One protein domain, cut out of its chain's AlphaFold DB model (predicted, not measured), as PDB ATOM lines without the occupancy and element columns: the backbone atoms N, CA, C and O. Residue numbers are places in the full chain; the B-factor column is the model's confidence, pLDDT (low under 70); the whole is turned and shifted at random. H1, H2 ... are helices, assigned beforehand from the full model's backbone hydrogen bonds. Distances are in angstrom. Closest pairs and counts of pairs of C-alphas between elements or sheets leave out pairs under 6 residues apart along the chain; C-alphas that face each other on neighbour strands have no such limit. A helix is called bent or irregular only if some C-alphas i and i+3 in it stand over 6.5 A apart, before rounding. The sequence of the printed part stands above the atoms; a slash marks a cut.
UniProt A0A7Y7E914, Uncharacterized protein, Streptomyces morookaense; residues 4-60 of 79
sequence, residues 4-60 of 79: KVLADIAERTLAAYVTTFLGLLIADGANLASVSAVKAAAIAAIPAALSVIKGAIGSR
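What this domain is: This is residues 4 to 60 of the 79 residues of an uncharacterized protein of Streptomyces morookaense (UniProt A0A7Y7E914). What would one see first? A long helical hairpin: H1 runs the length of the rod, the chain turns at residues 28 to 34, and H2 folds back beside H1 the opposite way. The two helices lie side by side at a slight slant, with the turn at one end and both ends of the printed part at the other. What is it built of? The printed part has 57 residues with two named helices, H1 then H2, and no named strand; its class is all helix. How large is it? It is loose, with a radius of gyration of the C-alphas of 13.0 A, and spans 41 by 17 by 14 A.

Where its parts are: Where does H1 run? H1 holds residues 4 to 27, from C-alpha 4 at (20.194, -55.098, 57.072) to C-alpha 27 at (4.013, -36.027, 34.340), 33.8 A. Where does H2 run? H2 holds residues 35 to 58 and measures 35.4 A, ending with C-alpha 58 at (16.460, -63.232, 41.704). It is neither bent nor irregular, but only just: C-alphas 44 and 47 are 6.2 A apart.

How they stand to each other: How do H1 and H2 meet? They touch, with 31 pairs of C-alphas within 8 A; the closest C-alphas, those of Thr 13 and Ala 49, are 4.8 A apart. How are they directed? They form a helical hairpin and run opposite ways at a shallow tilt of 31 degrees. What do the backbones show? In H1 every O i to N i+4 pair is within hydrogen-bond range; in H2, 17 of 20 are.

The domain as a whole: How far does it reach? The two C-alphas farthest apart, those of Ala 33 and Arg 60, are 42.2 A apart, while those of Lys 4 and Arg 60 are 15.1 A apart. Is anything cut or long? The printed part has no cut, and the link from H1 to H2, 7 residues, is short. How confident is the model? The mean pLDDT of the printed part is 92.6, and no printed residue is under 70.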
ATOM      1  N   LYS A   4      19.724 -56.230  57.888       92.00
ATOM      2  CA  LYS A   4      20.194 -55.098  57.072       92.00
ATOM      3  C   LYS A   4      19.816 -55.231  55.593       92.00
ATOM      4  O   LYS A   4      19.456 -54.249  54.966       92.00
ATOM      5  N   VAL A   5      19.874 -56.447  55.048       90.31
ATOM      6  CA  VAL A   5      19.520 -56.710  53.642       90.31
ATOM      7  C   VAL A   5      18.016 -56.569  53.434       90.31
ATOM      8  O   VAL A   5      17.587 -56.027  52.426       90.31
ATOM      9  N   LEU A   6      17.210 -57.034  54.391       91.50
ATOM     10  CA  LEU A   6      15.761 -56.863  54.318       91.50
ATOM     11  C   LEU A   6      15.364 -55.379  54.396       91.50
ATOM     12  O   LEU A   6      14.482 -54.962  53.653       91.50
ATOM     13  N   ALA A   7      16.039 -54.598  55.246       95.19
ATOM     14  CA  ALA A   7      15.848 -53.151  55.323       95.19
ATOM     15  C   ALA A   7      16.235 -52.446  54.010       95.19
ATOM     16  O   ALA A   7      15.419 -51.696  53.488       95.19
ATOM     17  N   ASP A   8      17.394 -52.763  53.417       94.38
ATOM     18  CA  ASP A   8      17.810 -52.209  52.111       94.38
ATOM     19  C   ASP A   8      16.784 -52.500  51.005       94.38
ATOM     20  O   ASP A   8      16.418 -51.618  50.229       94.38
ATOM     21  N   ILE A   9      16.270 -53.736  50.955       94.94
ATOM     22  CA  ILE A   9      15.237 -54.118  49.987       94.94
ATOM     23  C   ILE A   9      13.958 -53.314  50.236       94.94
ATOM     24  O   ILE A   9      13.398 -52.775  49.287       94.94
ATOM     25  N   ALA A  10      13.510 -53.201  51.490       96.06
ATOM     26  CA  ALA A  10      12.308 -52.446  51.836       96.06
ATOM     27  C   ALA A  10      12.444 -50.955  51.485       96.06
ATOM     28  O   ALA A  10      11.529 -50.384  50.889       96.06
ATOM     29  N   GLU A  11      13.590 -50.344  51.784       97.50
ATOM     30  CA  GLU A  11      13.902 -48.958  51.432       97.50
ATOM     31  C   GLU A  11      13.890 -48.751  49.917       97.50
ATOM     32  O   GLU A  11      13.238 -47.827  49.432       97.50
ATOM     33  N   ARG A  12      14.523 -49.640  49.142       96.81
ATOM     34  CA  ARG A  12      14.498 -49.572  47.671       96.81
ATOM     35  C   ARG A  12      13.110 -49.785  47.090       96.81
ATOM     36  O   ARG A  12      12.746 -49.108  46.133       96.81
ATOM     37  N   THR A  13      12.333 -50.707  47.647       97.88
ATOM     38  CA  THR A  13      10.948 -50.944  47.232       97.88
ATOM     39  C   THR A  13      10.091 -49.707  47.484       97.88
ATOM     40  O   THR A  13       9.357 -49.286  46.589       97.88
ATOM     41  N   LEU A  14      10.215 -49.090  48.662       98.12
ATOM     42  CA  LEU A  14       9.498 -47.863  48.999       98.12
ATOM     43  C   LEU A  14       9.951 -46.695  48.117       98.12
ATOM     44  O   LEU A  14       9.115 -45.978  47.576       98.12
ATOM     45  N   ALA A  15      11.260 -46.537  47.918       98.31
ATOM     46  CA  ALA A  15      11.819 -45.509  47.052       98.31
ATOM     47  C   ALA A  15      11.314 -45.654  45.611       98.31
ATOM     48  O   ALA A  15      10.919 -44.659  45.010       98.31
ATOM     49  N   ALA A  16      11.255 -46.874  45.069       98.25
ATOM     50  CA  ALA A  16      10.708 -47.124  43.738       98.25
ATOM     51  C   ALA A  16       9.218 -46.770  43.656       98.25
ATOM     52  O   ALA A  16       8.816 -46.071  42.730       98.25
ATOM     53  N   TYR A  17       8.419 -47.172  44.651       98.38
ATOM     54  CA  TYR A  17       7.003 -46.807  44.719       98.38
ATOM     55  C   TYR A  17       6.813 -45.284  44.707       98.38
ATOM     56  O   TYR A  17       6.114 -44.745  43.851       98.38
ATOM     57  N   VAL A  18       7.474 -44.583  45.633       98.12
ATOM     58  CA  VAL A  18       7.352 -43.127  45.790       98.12
ATOM     59  C   VAL A  18       7.858 -42.405  44.544       98.12
ATOM     60  O   VAL A  18       7.195 -41.494  44.060       98.12
ATOM     61  N   THR A  19       8.986 -42.835  43.979       98.00
ATOM     62  CA  THR A  19       9.561 -42.216  42.776       98.00
ATOM     63  C   THR A  19       8.639 -42.376  41.573       98.00
ATOM     64  O   THR A  19       8.393 -41.403  40.867       98.00
ATOM     65  N   THR A  20       8.085 -43.569  41.339       98.00
ATOM     66  CA  THR A  20       7.146 -43.789  40.231       98.00
ATOM     67  C   THR A  20       5.846 -43.024  40.444       98.00
ATOM     68  O   THR A  20       5.362 -42.387  39.511       98.00
ATOM     69  N   PHE A  21       5.307 -43.031  41.663       97.38
ATOM     70  CA  PHE A  21       4.104 -42.277  42.001       97.38
ATOM     71  C   PHE A  21       4.287 -40.778  41.735       97.38
ATOM     72  O   PHE A  21       3.504 -40.184  40.998       97.38
ATOM     73  N   LEU A  22       5.347 -40.179  42.284       96.25
ATOM     74  CA  LEU A  22       5.641 -38.759  42.107       96.25
ATOM     75  C   LEU A  22       5.990 -38.428  40.657       96.25
ATOM     76  O   LEU A  22       5.542 -37.409  40.149       96.25
ATOM     77  N   GLY A  23       6.739 -39.292  39.970       96.25
ATOM     78  CA  GLY A  23       7.078 -39.109  38.562       96.25
ATOM     79  C   GLY A  23       5.838 -39.061  37.671       96.25
ATOM     80  O   GLY A  23       5.717 -38.164  36.842       96.25
ATOM     81  N   LEU A  24       4.885 -39.974  37.879       95.56
ATOM     82  CA  LEU A  24       3.616 -39.981  37.149       95.56
ATOM     83  C   LEU A  24       2.735 -38.790  37.512       95.56
ATOM     84  O   LEU A  24       2.124 -38.191  36.634       95.56
ATOM     85  N   LEU A  25       2.704 -38.417  38.790       93.44
ATOM     86  CA  LEU A  25       1.950 -37.258  39.241       93.44
ATOM     87  C   LEU A  25       2.491 -35.962  38.620       93.44
ATOM     88  O   LEU A  25       1.716 -35.135  38.155       93.44
ATOM     89  N   ILE A  26       3.813 -35.795  38.569       94.44
ATOM     90  CA  ILE A  26       4.465 -34.655  37.912       94.44
ATOM     91  C   ILE A  26       4.213 -34.690  36.400       94.44
ATOM     92  O   ILE A  26       3.922 -33.649  35.816       94.44
ATOM     93  N   ALA A  27       4.278 -35.866  35.770       93.12
ATOM     94  CA  ALA A  27       4.013 -36.027  34.340       93.12
ATOM     95  C   ALA A  27       2.568 -35.664  33.954       93.12
ATOM     96  O   ALA A  27       2.346 -35.125  32.874       93.12
ATOM     97  N   ASP A  28       1.606 -35.894  34.850       88.19
ATOM     98  CA  ASP A  28       0.209 -35.461  34.705       88.19
ATOM     99  C   ASP A  28       0.007 -33.948  34.966       88.19
ATOM    100  O   ASP A  28      -1.109 -33.437  34.950       88.19
ATOM    101  N   GLY A  29       1.083 -33.194  35.221       89.00
ATOM    102  CA  GLY A  29       1.025 -31.765  35.538       89.00
ATOM    103  C   GLY A  29       0.715 -31.474  37.008       89.00
ATOM    104  O   GLY A  29       0.233 -30.391  37.334       89.00
ATOM    105  N   ALA A  30       0.977 -32.435  37.899       82.75
ATOM    106  CA  ALA A  30       0.720 -32.356  39.336       82.75
ATOM    107  C   ALA A  30      -0.735 -31.994  39.682       82.75
ATOM    108  O   ALA A  30      -1.002 -31.340  40.694       82.75
ATOM    109  N   ASN A  31      -1.689 -32.445  38.859       83.31
ATOM    110  CA  ASN A  31      -3.112 -32.220  39.073       83.31
ATOM    111  C   ASN A  31      -3.659 -33.102  40.212       83.31
ATOM    112  O   ASN A  31      -4.401 -34.062  40.010       83.31
ATOM    113  N   LEU A  32      -3.309 -32.739  41.446       77.81
ATOM    114  CA  LEU A  32      -3.716 -33.412  42.684       77.81
ATOM    115  C   LEU A  32      -5.238 -33.417  42.908       77.81
ATOM    116  O   LEU A  32      -5.741 -34.242  43.668       77.81
ATOM    117  N   ALA A  33      -5.974 -32.514  42.251       80.62
ATOM    118  CA  ALA A  33      -7.435 -32.472  42.294       80.62
ATOM    119  C   ALA A  33      -8.082 -33.559  41.412       80.62
ATOM    120  O   ALA A  33      -9.247 -33.913  41.607       80.62
ATOM    121  N   SER A  34      -7.330 -34.131  40.467       83.56
ATOM    122  CA  SER A  34      -7.767 -35.269  39.666       83.56
ATOM    123  C   SER A  34      -7.600 -36.565  40.456       83.56
ATOM    124  O   SER A  34      -6.540 -37.192  40.486       83.56
ATOM    125  N   VAL A  35      -8.701 -37.027  41.054       87.12
ATOM    126  CA  VAL A  35      -8.764 -38.343  41.716       87.12
ATOM    127  C   VAL A  35      -8.357 -39.467  40.754       87.12
ATOM    128  O   VAL A  35      -7.780 -40.464  41.184       87.12
ATOM    129  N   SER A  36      -8.633 -39.306  39.456       89.56
ATOM    130  CA  SER A  36      -8.256 -40.274  38.422       89.56
ATOM    131  C   SER A  36      -6.737 -40.382  38.274       89.56
ATOM    132  O   SER A  36      -6.199 -41.487  38.311       89.56
ATOM    133  N   ALA A  37      -6.037 -39.247  38.199       88.81
ATOM    134  CA  ALA A  37      -4.586 -39.207  38.045       88.81
ATOM    135  C   ALA A  37      -3.857 -39.757  39.274       88.81
ATOM    136  O   ALA A  37      -2.976 -40.606  39.152       88.81
ATOM    137  N   VAL A  38      -4.282 -39.345  40.472       93.31
ATOM    138  CA  VAL A  38      -3.705 -39.836  41.732       93.31
ATOM    139  C   VAL A  38      -3.897 -41.349  41.864       93.31
ATOM    140  O   VAL A  38      -2.956 -42.065  42.208       93.31
ATOM    141  N   LYS A  39      -5.090 -41.868  41.541       93.56
ATOM    142  CA  LYS A  39      -5.348 -43.316  41.540       93.56
ATOM    143  C   LYS A  39      -4.515 -44.045  40.488       93.56
ATOM    144  O   LYS A  39      -3.955 -45.095  40.799       93.56
ATOM    145  N   ALA A  40      -4.408 -43.504  39.277       95.06
ATOM    146  CA  ALA A  40      -3.612 -44.097  38.207       95.06
ATOM    147  C   ALA A  40      -2.129 -44.185  38.597       95.06
ATOM    148  O   ALA A  40      -1.536 -45.259  38.496       95.06
ATOM    149  N   ALA A  41      -1.559 -43.102  39.130       95.31
ATOM    150  CA  ALA A  41      -0.187 -43.073  39.624       95.31
ATOM    151  C   ALA A  41       0.033 -44.082  40.764       95.31
ATOM    152  O   ALA A  41       1.025 -44.810  40.760       95.31
ATOM    153  N   ALA A  42      -0.909 -44.178  41.711       95.81
ATOM    154  CA  ALA A  42      -0.824 -45.118  42.828       95.81
ATOM    155  C   ALA A  42      -0.838 -46.580  42.363       95.81
ATOM    156  O   ALA A  42      -0.054 -47.384  42.866       95.81
ATOM    157  N   ILE A  43      -1.696 -46.924  41.395       97.12
ATOM    158  CA  ILE A  43      -1.781 -48.275  40.825       97.12
ATOM    159  C   ILE A  43      -0.531 -48.591  39.998       97.12
ATOM    160  O   ILE A  43       0.016 -49.684  40.115       97.12
ATOM    161  N   ALA A  44      -0.040 -47.641  39.204       96.62
ATOM    162  CA  ALA A  44       1.145 -47.816  38.366       96.62
ATOM    163  C   ALA A  44       2.457 -47.910  39.169       96.62
ATOM    164  O   ALA A  44       3.399 -48.574  38.739       96.62
ATOM    165  N   ALA A  45       2.522 -47.316  40.362       97.25
ATOM    166  CA  ALA A  45       3.666 -47.450  41.261       97.25
ATOM    167  C   ALA A  45       3.799 -48.857  41.883       97.25
ATOM    168  O   ALA A  45       4.902 -49.264  42.256       97.25
ATOM    169  N   ILE A  46       2.712 -49.638  41.958       97.75
ATOM    170  CA  ILE A  46       2.726 -51.012  42.494       97.75
ATOM    171  C   ILE A  46       3.656 -51.938  41.687       97.75
ATOM    172  O   ILE A  46       4.567 -52.513  42.287       97.75
ATOM    173  N   PRO A  47       3.504 -52.108  40.357       96.88
ATOM    174  CA  PRO A  47       4.393 -52.974  39.584       96.88
ATOM    175  C   PRO A  47       5.853 -52.502  39.600       96.88
ATOM    176  O   PRO A  47       6.751 -53.342  39.566       96.88
ATOM    177  N   ALA A  48       6.116 -51.197  39.727       97.38
ATOM    178  CA  ALA A  48       7.476 -50.686  39.901       97.38
ATOM    179  C   ALA A  48       8.107 -51.179  41.215       97.38
ATOM    180  O   ALA A  48       9.220 -51.712  41.215       97.38
ATOM    181  N   ALA A  49       7.371 -51.100  42.325       97.25
ATOM    182  CA  ALA A  49       7.810 -51.615  43.620       97.25
ATOM    183  C   ALA A  49       7.999 -53.147  43.606       97.25
ATOM    184  O   ALA A  49       8.997 -53.668  44.113       97.25
ATOM    185  N   LEU A  50       7.076 -53.875  42.968       96.75
ATOM    186  CA  LEU A  50       7.161 -55.330  42.809       96.75
ATOM    187  C   LEU A  50       8.350 -55.757  41.938       96.75
ATOM    188  O   LEU A  50       8.947 -56.798  42.208       96.75
ATOM    189  N   SER A  51       8.738 -54.959  40.939       96.31
ATOM    190  CA  SER A  51       9.935 -55.206  40.123       96.31
ATOM    191  C   SER A  51      11.211 -55.218  40.973       96.31
ATOM    192  O   SER A  51      12.049 -56.109  40.824       96.31
ATOM    193  N   VAL A  52      11.325 -54.306  41.946       95.50
ATOM    194  CA  VAL A  52      12.444 -54.297  42.904       95.50
ATOM    195  C   VAL A  52      12.449 -55.563  43.758       95.50
ATOM    196  O   VAL A  52      13.494 -56.200  43.896       95.50
ATOM    197  N   ILE A  53      11.290 -55.973  44.283       94.31
ATOM    198  CA  ILE A  53      11.169 -57.211  45.070       94.31
ATOM    199  C   ILE A  53      11.560 -58.425  44.218       94.31
ATOM    200  O   ILE A  53      12.351 -59.259  44.659       94.31
ATOM    201  N   LYS A  54      11.062 -58.512  42.979       90.44
ATOM    202  CA  LYS A  54      11.429 -59.566  42.024       90.44
ATOM    203  C   LYS A  54      12.943 -59.586  41.821       90.44
ATOM    204  O   LYS A  54      13.543 -60.649  41.958       90.44
ATOM    205  N   GLY A  55      13.560 -58.436  41.548       89.06
ATOM    206  CA  GLY A  55      15.009 -58.289  41.390       89.06
ATOM    207  C   GLY A  55      15.789 -58.760  42.618       89.06
ATOM    208  O   GLY A  55      16.744 -59.529  42.492       89.06
ATOM    209  N   ALA A  56      15.339 -58.382  43.815       89.50
ATOM    210  CA  ALA A  56      15.935 -58.827  45.069       89.50
ATOM    211  C   ALA A  56      15.851 -60.354  45.235       89.50
ATOM    212  O   ALA A  56      16.853 -60.983  45.581       89.50
ATOM    213  N   ILE A  57      14.708 -60.971  44.917       87.06
ATOM    214  CA  ILE A  57      14.540 -62.432  44.956       87.06
ATOM    215  C   ILE A  57      15.497 -63.113  43.967       87.06
ATOM    216  O   ILE A  57      16.213 -64.034  44.356       87.06
ATOM    217  N   GLY A  58      15.580 -62.641  42.722       80.94
ATOM    218  CA  GLY A  58      16.460 -63.232  41.704       80.94
ATOM    219  C   GLY A  58      17.946 -63.074  41.955       80.94
ATOM    220  O   GLY A  58      18.749 -63.897  41.525       80.94
ATOM    221  N   SER A  59      18.339 -62.053  42.717       79.56
ATOM    222  CA  SER A  59      19.730 -61.911  43.153       79.56
ATOM    223  C   SER A  59      20.194 -63.083  44.034       79.56
ATOM    224  O   SER A  59      21.402 -63.337  44.140       79.56
ATOM    225  N   ARG A  60      19.237 -63.799  44.648       75.31
ATOM    226  CA  ARG A  60      19.465 -64.866  45.625       75.31
ATOM    227  C   ARG A  60      18.979 -66.244  45.180       75.31
ATOM    228  O   ARG A  60      19.588 -67.229  45.588       75.31
TER     229      ARG A  60